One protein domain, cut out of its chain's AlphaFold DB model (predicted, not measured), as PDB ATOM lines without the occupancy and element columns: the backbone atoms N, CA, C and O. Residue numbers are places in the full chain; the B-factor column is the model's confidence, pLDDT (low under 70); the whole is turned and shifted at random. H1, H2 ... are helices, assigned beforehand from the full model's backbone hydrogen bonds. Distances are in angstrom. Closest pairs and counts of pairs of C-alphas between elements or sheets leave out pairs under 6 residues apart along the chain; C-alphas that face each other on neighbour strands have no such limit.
ATOM      1  N   PRO A 177    -114.483  11.356 164.319       82.75
ATOM      2  CA  PRO A 177    -115.312  10.374 165.033       82.75
ATOM      3  C   PRO A 177    -114.527   9.250 165.720       82.75
ATOM      4  O   PRO A 177    -114.754   8.972 166.891       82.75
ATOM      5  N   SER A 178    -113.511   8.701 165.047       78.75
ATOM      6  CA  SER A 178    -112.662   7.612 165.562       78.75
ATOM      7  C   SER A 178    -111.846   7.961 166.815       78.75
ATOM      8  O   SER A 178    -111.263   7.083 167.443       78.75
ATOM      9  N   SER A 179    -111.717   9.249 167.145       80.75
ATOM     10  CA  SER A 179    -110.946   9.731 168.298       80.75
ATOM     11  C   SER A 179    -111.837  10.227 169.439       80.75
ATOM     12  O   SER A 179    -111.325  10.503 170.528       80.75
ATOM     13  N   GLN A 180    -113.148  10.348 169.203       83.50
ATOM     14  CA  GLN A 180    -114.098  10.926 170.156       83.50
ATOM     15  C   GLN A 180    -114.319  10.018 171.368       83.50
ATOM     16  O   GLN A 180    -114.385  10.525 172.483       83.50
ATOM     17  N   GLY A 181    -114.334   8.693 171.178       78.38
ATOM     18  CA  GLY A 181    -114.327   7.723 172.280       78.38
ATOM     19  C   GLY A 181    -112.931   7.412 172.826       78.38
ATOM     20  O   GLY A 181    -112.759   7.129 174.015       78.38
ATOM     21  N   LEU A 182    -111.895   7.501 171.988       81.62
ATOM     22  CA  LEU A 182    -110.528   7.149 172.378       81.62
ATOM     23  C   LEU A 182    -109.912   8.152 173.364       81.62
ATOM     24  O   LEU A 182    -109.326   7.738 174.364       81.62
ATOM     25  N   LEU A 183    -110.034   9.461 173.110       83.62
ATOM     26  CA  LEU A 183    -109.386  10.484 173.942       83.62
ATOM     27  C   LEU A 183    -109.935  10.541 175.380       83.62
ATOM     28  O   LEU A 183    -109.119  10.515 176.306       83.62
ATOM     29  N   PRO A 184    -111.261  10.552 175.626       82.88
ATOM     30  CA  PRO A 184    -111.811  10.443 176.980       82.88
ATOM     31  C   PRO A 184    -111.431   9.125 177.659       82.88
ATOM     32  O   PRO A 184    -111.056   9.131 178.836       82.88
ATOM     33  N   GLY A 185    -111.403   8.022 176.905       78.62
ATOM     34  CA  GLY A 185    -110.948   6.722 177.397       78.62
ATOM     35  C   GLY A 185    -109.497   6.758 177.876       78.62
ATOM     36  O   GLY A 185    -109.188   6.301 178.972       78.62
ATOM     37  N   MET A 186    -108.602   7.375 177.102       78.44
ATOM     38  CA  MET A 186    -107.187   7.497 177.456       78.44
ATOM     39  C   MET A 186    -106.942   8.481 178.605       78.44
ATOM     40  O   MET A 186    -106.137   8.206 179.492       78.44
ATOM     41  N   VAL A 187    -107.594   9.645 178.598       78.88
ATOM     42  CA  VAL A 187    -107.301  10.719 179.561       78.88
ATOM     43  C   VAL A 187    -108.025  10.492 180.884       78.88
ATOM     44  O   VAL A 187    -107.421  10.649 181.946       78.88
ATOM     45  N   LEU A 188    -109.299  10.107 180.837       77.44
ATOM     46  CA  LEU A 188    -110.203  10.066 181.992       77.44
ATOM     47  C   LEU A 188    -110.660   8.647 182.349       77.44
ATOM     48  O   LEU A 188    -111.338   8.468 183.362       77.44
ATOM     49  N   GLY A 189    -110.264   7.645 181.553       75.44
ATOM     50  CA  GLY A 189    -110.752   6.274 181.702       75.44
ATOM     51  C   GLY A 189    -112.218   6.129 181.298       75.44
ATOM     52  O   GLY A 189    -112.863   5.170 181.712       75.44
ATOM     53  N   ASP A 190    -112.762   7.101 180.562       77.00
ATOM     54  CA  ASP A 190    -114.166   7.126 180.170       77.00
ATOM     55  C   ASP A 190    -114.359   6.468 178.803       77.00
ATOM     56  O   ASP A 190    -114.038   7.041 177.765       77.00
ATOM     57  N   THR A 191    -114.859   5.236 178.813       74.56
ATOM     58  CA  THR A 191    -115.072   4.433 177.605       74.56
ATOM     59  C   THR A 191    -116.529   4.420 177.151       74.56
ATOM     60  O   THR A 191    -116.879   3.598 176.315       74.56
ATOM     61  N   ARG A 192    -117.404   5.288 177.684       72.88
ATOM     62  CA  ARG A 192    -118.843   5.284 177.344       72.88
ATOM     63  C   ARG A 192    -119.124   5.588 175.873       72.88
ATOM     64  O   ARG A 192    -120.108   5.109 175.331       72.88
ATOM     65  N   LEU A 193    -118.246   6.365 175.243       74.19
ATOM     66  CA  LEU A 193    -118.317   6.709 173.823       74.19
ATOM     67  C   LEU A 193    -117.591   5.709 172.905       74.19
ATOM     68  O   LEU A 193    -117.546   5.939 171.701       74.19
ATOM     69  N   GLN A 194    -116.973   4.651 173.443       72.56
ATOM     70  CA  GLN A 194    -116.348   3.608 172.626       72.56
ATOM     71  C   GLN A 194    -117.400   2.551 172.311       72.56
ATOM     72  O   GLN A 194    -117.908   1.894 173.219       72.56
ATOM     73  N   ASP A 195    -117.731   2.387 171.032       70.19
ATOM     74  CA  ASP A 195    -118.612   1.299 170.615       70.19
ATOM     75  C   ASP A 195    -117.921  -0.055 170.856       70.19
ATOM     76  O   ASP A 195    -116.698  -0.188 170.776       70.19
ATOM     77  N   THR A 196    -118.723  -1.085 171.101       69.56
ATOM     78  CA  THR A 196    -118.328  -2.495 171.204       69.56
ATOM     79  C   THR A 196    -117.422  -2.943 170.053       69.56
ATOM     80  O   THR A 196    -116.452  -3.667 170.271       69.56
ATOM     81  N   VAL A 197    -117.675  -2.458 168.831       73.38
ATOM     82  CA  VAL A 197    -116.849  -2.745 167.649       73.38
ATOM     83  C   VAL A 197    -115.467  -2.089 167.745       73.38
ATOM     84  O   VAL A 197    -114.461  -2.706 167.383       73.38
ATOM     85  N   GLU A 198    -115.383  -0.859 168.256       72.62
ATOM     86  CA  GLU A 198    -114.107  -0.171 168.482       72.62
ATOM     87  C   GLU A 198    -113.324  -0.828 169.628       72.62
ATOM     88  O   GLU A 198    -112.129  -1.086 169.473       72.62
ATOM     89  N   GLU A 199    -113.991  -1.185 170.734       74.31
ATOM     90  CA  GLU A 199    -113.387  -1.920 171.859       74.31
ATOM     91  C   GLU A 199    -112.796  -3.254 171.375       74.31
ATOM     92  O   GLU A 199    -111.625  -3.544 171.645       74.31
ATOM     93  N   GLN A 200    -113.551  -4.026 170.584       76.88
ATOM     94  CA  GLN A 200    -113.074  -5.288 170.018       76.88
ATOM     95  C   GLN A 200    -111.906  -5.076 169.047       76.88
ATOM     96  O   GLN A 200    -110.922  -5.810 169.098       76.88
ATOM     97  N   THR A 201    -111.944  -4.020 168.228       78.69
ATOM     98  CA  THR A 201    -110.831  -3.666 167.333       78.69
ATOM     99  C   THR A 201    -109.559  -3.348 168.125       78.69
ATOM    100  O   THR A 201    -108.465  -3.773 167.743       78.69
ATOM    101  N   TYR A 202    -109.660  -2.648 169.258       76.00
ATOM    102  CA  TYR A 202    -108.510  -2.399 170.132       76.00
ATOM    103  C   TYR A 202    -107.993  -3.670 170.804       76.00
ATOM    104  O   TYR A 202    -106.782  -3.817 170.974       76.00
ATOM    105  N   ILE A 203    -108.874  -4.599 171.170       78.19
ATOM    106  CA  ILE A 203    -108.476  -5.912 171.689       78.19
ATOM    107  C   ILE A 203    -107.714  -6.693 170.615       78.19
ATOM    108  O   ILE A 203    -106.589  -7.128 170.866       78.19
ATOM    109  N   ASP A 204    -108.275  -6.799 169.412       82.12
ATOM    110  CA  ASP A 204    -107.713  -7.576 168.305       82.12
ATOM    111  C   ASP A 204    -106.368  -7.015 167.824       82.12
ATOM    112  O   ASP A 204    -105.461  -7.762 167.456       82.12
ATOM    113  N   THR A 205    -106.203  -5.691 167.873       82.06
ATOM    114  CA  THR A 205    -104.950  -5.005 167.513       82.06
ATOM    115  C   THR A 205    -103.932  -4.942 168.656       82.06
ATOM    116  O   THR A 205    -102.824  -4.438 168.462       82.06
ATOM    117  N   GLY A 206    -104.268  -5.447 169.850       76.12
ATOM    118  CA  GLY A 206    -103.408  -5.385 171.038       76.12
ATOM    119  C   GLY A 206    -103.266  -3.983 171.647       76.12
ATOM    120  O   GLY A 206    -102.392  -3.756 172.484       76.12
ATOM    121  N   LEU A 207    -104.119  -3.036 171.244       74.19
ATOM    122  CA  LEU A 207    -104.155  -1.651 171.723       74.19
ATOM    123  C   LEU A 207    -105.064  -1.443 172.943       74.19
ATOM    124  O   LEU A 207    -105.103  -0.341 173.490       74.19
ATOM    125  N   SER A 208    -105.733  -2.488 173.434       70.38
ATOM    126  CA  SER A 208    -106.578  -2.438 174.640       70.38
ATOM    127  C   SER A 208    -105.844  -1.931 175.888       70.38
ATOM    128  O   SER A 208    -106.457  -1.374 176.791       70.38
ATOM    129  N   HIS A 209    -104.513  -2.036 175.937       66.81
ATOM    130  CA  HIS A 209    -103.698  -1.479 177.020       66.81
ATOM    131  C   HIS A 209    -103.653   0.061 177.057       66.81
ATOM    132  O   HIS A 209    -103.289   0.625 178.090       66.81
ATOM    133  N   LEU A 210    -104.020   0.749 175.970       61.78
ATOM    134  CA  LEU A 210    -104.109   2.214 175.932       61.78
ATOM    135  C   LEU A 210    -105.380   2.737 176.615       61.78
ATOM    136  O   LEU A 210    -105.347   3.815 177.205       61.78
ATOM    137  N   SER A 211    -106.467   1.960 176.591       58.53
ATOM    138  CA  SER A 211    -107.716   2.251 177.309       58.53
ATOM    139  C   SER A 211    -107.760   1.598 178.697       58.53
ATOM    140  O   SER A 211    -108.346   2.144 179.632       58.53
ATOM    141  N   ALA A 212    -107.082   0.462 178.884       56.59
ATOM    142  CA  ALA A 212    -107.013  -0.240 180.158       56.59
ATOM    143  C   ALA A 212    -105.992   0.411 181.113       56.59
ATOM    144  O   ALA A 212    -104.839  -0.001 181.236       56.59
ATOM    145  N   VAL A 213    -106.459   1.411 181.865       53.09
ATOM    146  CA  VAL A 213    -105.933   1.833 183.184       53.09
ATOM    147  C   VAL A 213    -104.572   2.562 183.201       53.09
ATOM    148  O   VAL A 213    -104.297   3.300 184.148       53.09
ATOM    149  N   SER A 214    -103.716   2.464 182.178       52.69
ATOM    150  CA  SER A 214    -102.444   3.216 182.167       52.69
ATOM    151  C   SER A 214    -102.606   4.686 181.764       52.69
ATOM    152  O   SER A 214    -101.828   5.525 182.219       52.69
ATOM    153  N   GLY A 215    -103.603   5.011 180.937       59.66
ATOM    154  CA  GLY A 215    -103.823   6.370 180.440       59.66
ATOM    155  C   GLY A 215    -104.156   7.367 181.555       59.66
ATOM    156  O   GLY A 215    -103.466   8.375 181.692       59.66
ATOM    157  N   SER A 216    -105.110   7.035 182.432       66.88
ATOM    158  CA  SER A 216    -105.534   7.923 183.525       66.88
ATOM    159  C   SER A 216    -104.425   8.198 184.545       66.88
ATOM    160  O   SER A 216    -104.285   9.309 185.042       66.88
ATOM    161  N   ASN A 217    -103.584   7.208 184.855       69.38
ATOM    162  CA  ASN A 217    -102.460   7.421 185.772       69.38
ATOM    163  C   ASN A 217    -101.410   8.368 185.168       69.38
ATOM    164  O   ASN A 217    -100.879   9.249 185.855       69.38
ATOM    165  N   VAL A 218    -101.122   8.205 183.873       71.44
ATOM    166  CA  VAL A 218    -100.191   9.071 183.141       71.44
ATOM    167  C   VAL A 218    -100.774  10.473 182.975       71.44
ATOM    168  O   VAL A 218    -100.045  11.445 183.174       71.44
ATOM    169  N   SER A 219    -102.069  10.603 182.678       73.12
ATOM    170  CA  SER A 219    -102.742  11.897 182.541       73.12
ATOM    171  C   SER A 219    -102.767  12.648 183.870       73.12
ATOM    172  O   SER A 219    -102.342  13.797 183.909       73.12
ATOM    173  N   ILE A 220    -103.128  11.994 184.981       78.25
ATOM    174  CA  ILE A 220    -103.090  12.593 186.324       78.25
ATOM    175  C   ILE A 220    -101.681  13.096 186.640       78.25
ATOM    176  O   ILE A 220    -101.514  14.236 187.080       78.25
ATOM    177  N   THR A 221    -100.658  12.280 186.379       80.19
ATOM    178  CA  THR A 221     -99.261  12.659 186.633       80.19
ATOM    179  C   THR A 221     -98.842  13.846 185.763       80.19
ATOM    180  O   THR A 221     -98.304  14.826 186.274       80.19
ATOM    181  N   THR A 222     -99.125  13.799 184.461       81.56
ATOM    182  CA  THR A 222     -98.723  14.834 183.496       81.56
ATOM    183  C   THR A 222     -99.448  16.149 183.755       81.56
ATOM    184  O   THR A 222     -98.807  17.196 183.791       81.56
ATOM    185  N   THR A 223    -100.755  16.108 184.017       82.06
ATOM    186  CA  THR A 223    -101.555  17.283 184.380       82.06
ATOM    187  C   THR A 223    -101.082  17.880 185.699       82.06
ATOM    188  O   THR A 223    -100.921  19.093 185.786       82.06
ATOM    189  N   SER A 224    -100.771  17.054 186.706       85.12
ATOM    190  CA  SER A 224    -100.206  17.541 187.972       85.12
ATOM    191  C   SER A 224     -98.881  18.270 187.744       85.12
ATOM    192  O   SER A 224     -98.685  19.372 188.254       85.12
ATOM    193  N   VAL A 225     -97.989  17.698 186.928       86.75
ATOM    194  CA  VAL A 225     -96.719  18.337 186.553       86.75
ATOM    195  C   VAL A 225     -96.966  19.637 185.789       86.75
ATOM    196  O   VAL A 225     -96.357  20.648 186.122       86.75
ATOM    197  N   MET A 226     -97.876  19.653 184.812       85.38
ATOM    198  CA  MET A 226     -98.216  20.865 184.060       85.38
ATOM    199  C   MET A 226     -98.778  21.969 184.955       85.38
ATOM    200  O   MET A 226     -98.359  23.113 184.817       85.38
ATOM    201  N   VAL A 227     -99.670  21.646 185.894       86.50
ATOM    202  CA  VAL A 227    -100.207  22.616 186.860       86.50
ATOM    203  C   VAL A 227     -99.086  23.177 187.732       86.50
ATOM    204  O   VAL A 227     -99.002  24.390 187.907       86.50
ATOM    205  N   VAL A 228     -98.178  22.331 188.228       88.62
ATOM    206  CA  VAL A 228     -97.006  22.784 188.996       88.62
ATOM    207  C   VAL A 228     -96.108  23.691 188.150       88.62
ATOM    208  O   VAL A 228     -95.721  24.759 188.614       88.62
ATOM    209  N   LEU A 229     -95.805  23.320 186.904       87.44
ATOM    210  CA  LEU A 229     -94.998  24.142 185.996       87.44
ATOM    211  C   LEU A 229     -95.675  25.483 185.684       87.44
ATOM    212  O   LEU A 229     -95.007  26.516 185.698       87.44
ATOM    213  N   ALA A 230     -96.994  25.486 185.481       84.38
ATOM    214  CA  ALA A 230     -97.783  26.693 185.258       84.38
ATOM    215  C   ALA A 230     -97.771  27.620 186.485       84.38
ATOM    216  O   ALA A 230     -97.545  28.820 186.336       84.38
ATOM    217  N   LEU A 231     -97.926  27.073 187.698       88.25
ATOM    218  CA  LEU A 231     -97.806  27.825 188.955       88.25
ATOM    219  C   LEU A 231     -96.399  28.403 189.159       88.25
ATOM    220  O   LEU A 231     -96.246  29.470 189.744       88.25
ATOM    221  N   LEU A 232     -95.375  27.722 188.642       90.38
ATOM    222  CA  LEU A 232     -93.992  28.196 188.626       90.38
ATOM    223  C   LEU A 232     -93.691  29.142 187.450       90.38
ATOM    224  O   LEU A 232     -92.533  29.510 187.249       90.38
ATOM    225  N   THR A 233     -94.694  29.561 186.667       85.75
ATOM    226  CA  THR A 233     -94.549  30.401 185.457       85.75
ATOM    227  C   THR A 233     -93.619  29.815 184.382       85.75
ATOM    228  O   THR A 233     -93.133  30.523 183.498       85.75
TER     229      THR A 233
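Overview. This is residues 177 to 233 of the 239 residues of the protein "ComEC/Rec2 family competence protein" of Corynebacterium sp. (UniProt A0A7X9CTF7). A long helix, H5, runs out like a shaft from a small head made of four short helices, H1 to H4, and the links between them. The shaft packs on the head with its first residues, 214 to 219, which meet H2, while residues 224 to 233 stick out free and make much of the length. H3 lies at the other end of the head, and the short H4 sits between H3 and the root of H5. The 57 printed residues hold five named helices, in the order H1, H2, H3, H4, H5, and no named strand: the class is all helix. The whole is loose, with a radius of gyration of the C-alphas of 13.6 A, and spans 44 by 20 by 14 A.

Along the chain. H5, residues 214 to 231, is the longest helix, 25.9 A from C-alpha 214 at (-102.444, 3.216, 182.167) to C-alpha 231 at (-97.806, 27.825, 188.955). H2, residues 182 to 188, measures 10.1 A. H4 takes residues 208 to 211. H3, residues 196 to 204, measures 12.1 A. H1, residues 177 to 180, begins with C-alpha 177 at (-115.312, 10.374, 165.033).

Arrangement. H5 touches H2 with residues 214 to 219 alone; the closest C-alphas, those of Met 186 and Gly 215, are 4.6 A apart. The two helices run the same way at a steep tilt of 61 degrees. H2 also touches H4, where the closest C-alphas, those of Met 186 and Ser 211, are 5.3 A apart. H4 and H5 meet only through their link. H3 is close to H4 but not clearly touching, with the closest C-alphas, those of Tyr 202 and Ser 208, 4.9 A apart. H3 is apart from H2 and from H5. H1 and H2 meet only through their link. H1 and H3 are apart, but only just, at 8.4 A. In H2, H3 and H5 every O i to N i+4 pair is within hydrogen-bond range; H1 and H4 are too short for such a pair, and in each the one O i to N i+3 pair is within range.

Size, cuts and confidence. The C-alphas farthest apart are those of Val 197 and Leu 232, at 43.8 A. Without residues 224 to 233, which stand free, the body has 47 residues, spans 30 by 20 by 13 A and has a radius of gyration of 10.3 A. The printed part has no cut. The links H1 to H2, H3 to H4 and H4 to H5 are tight, the link H2 to H3, of 7 residues, is short, and no link is long. The mean pLDDT of the printed part is 76.3; residue 196 and residues 209 to 217 are under 70.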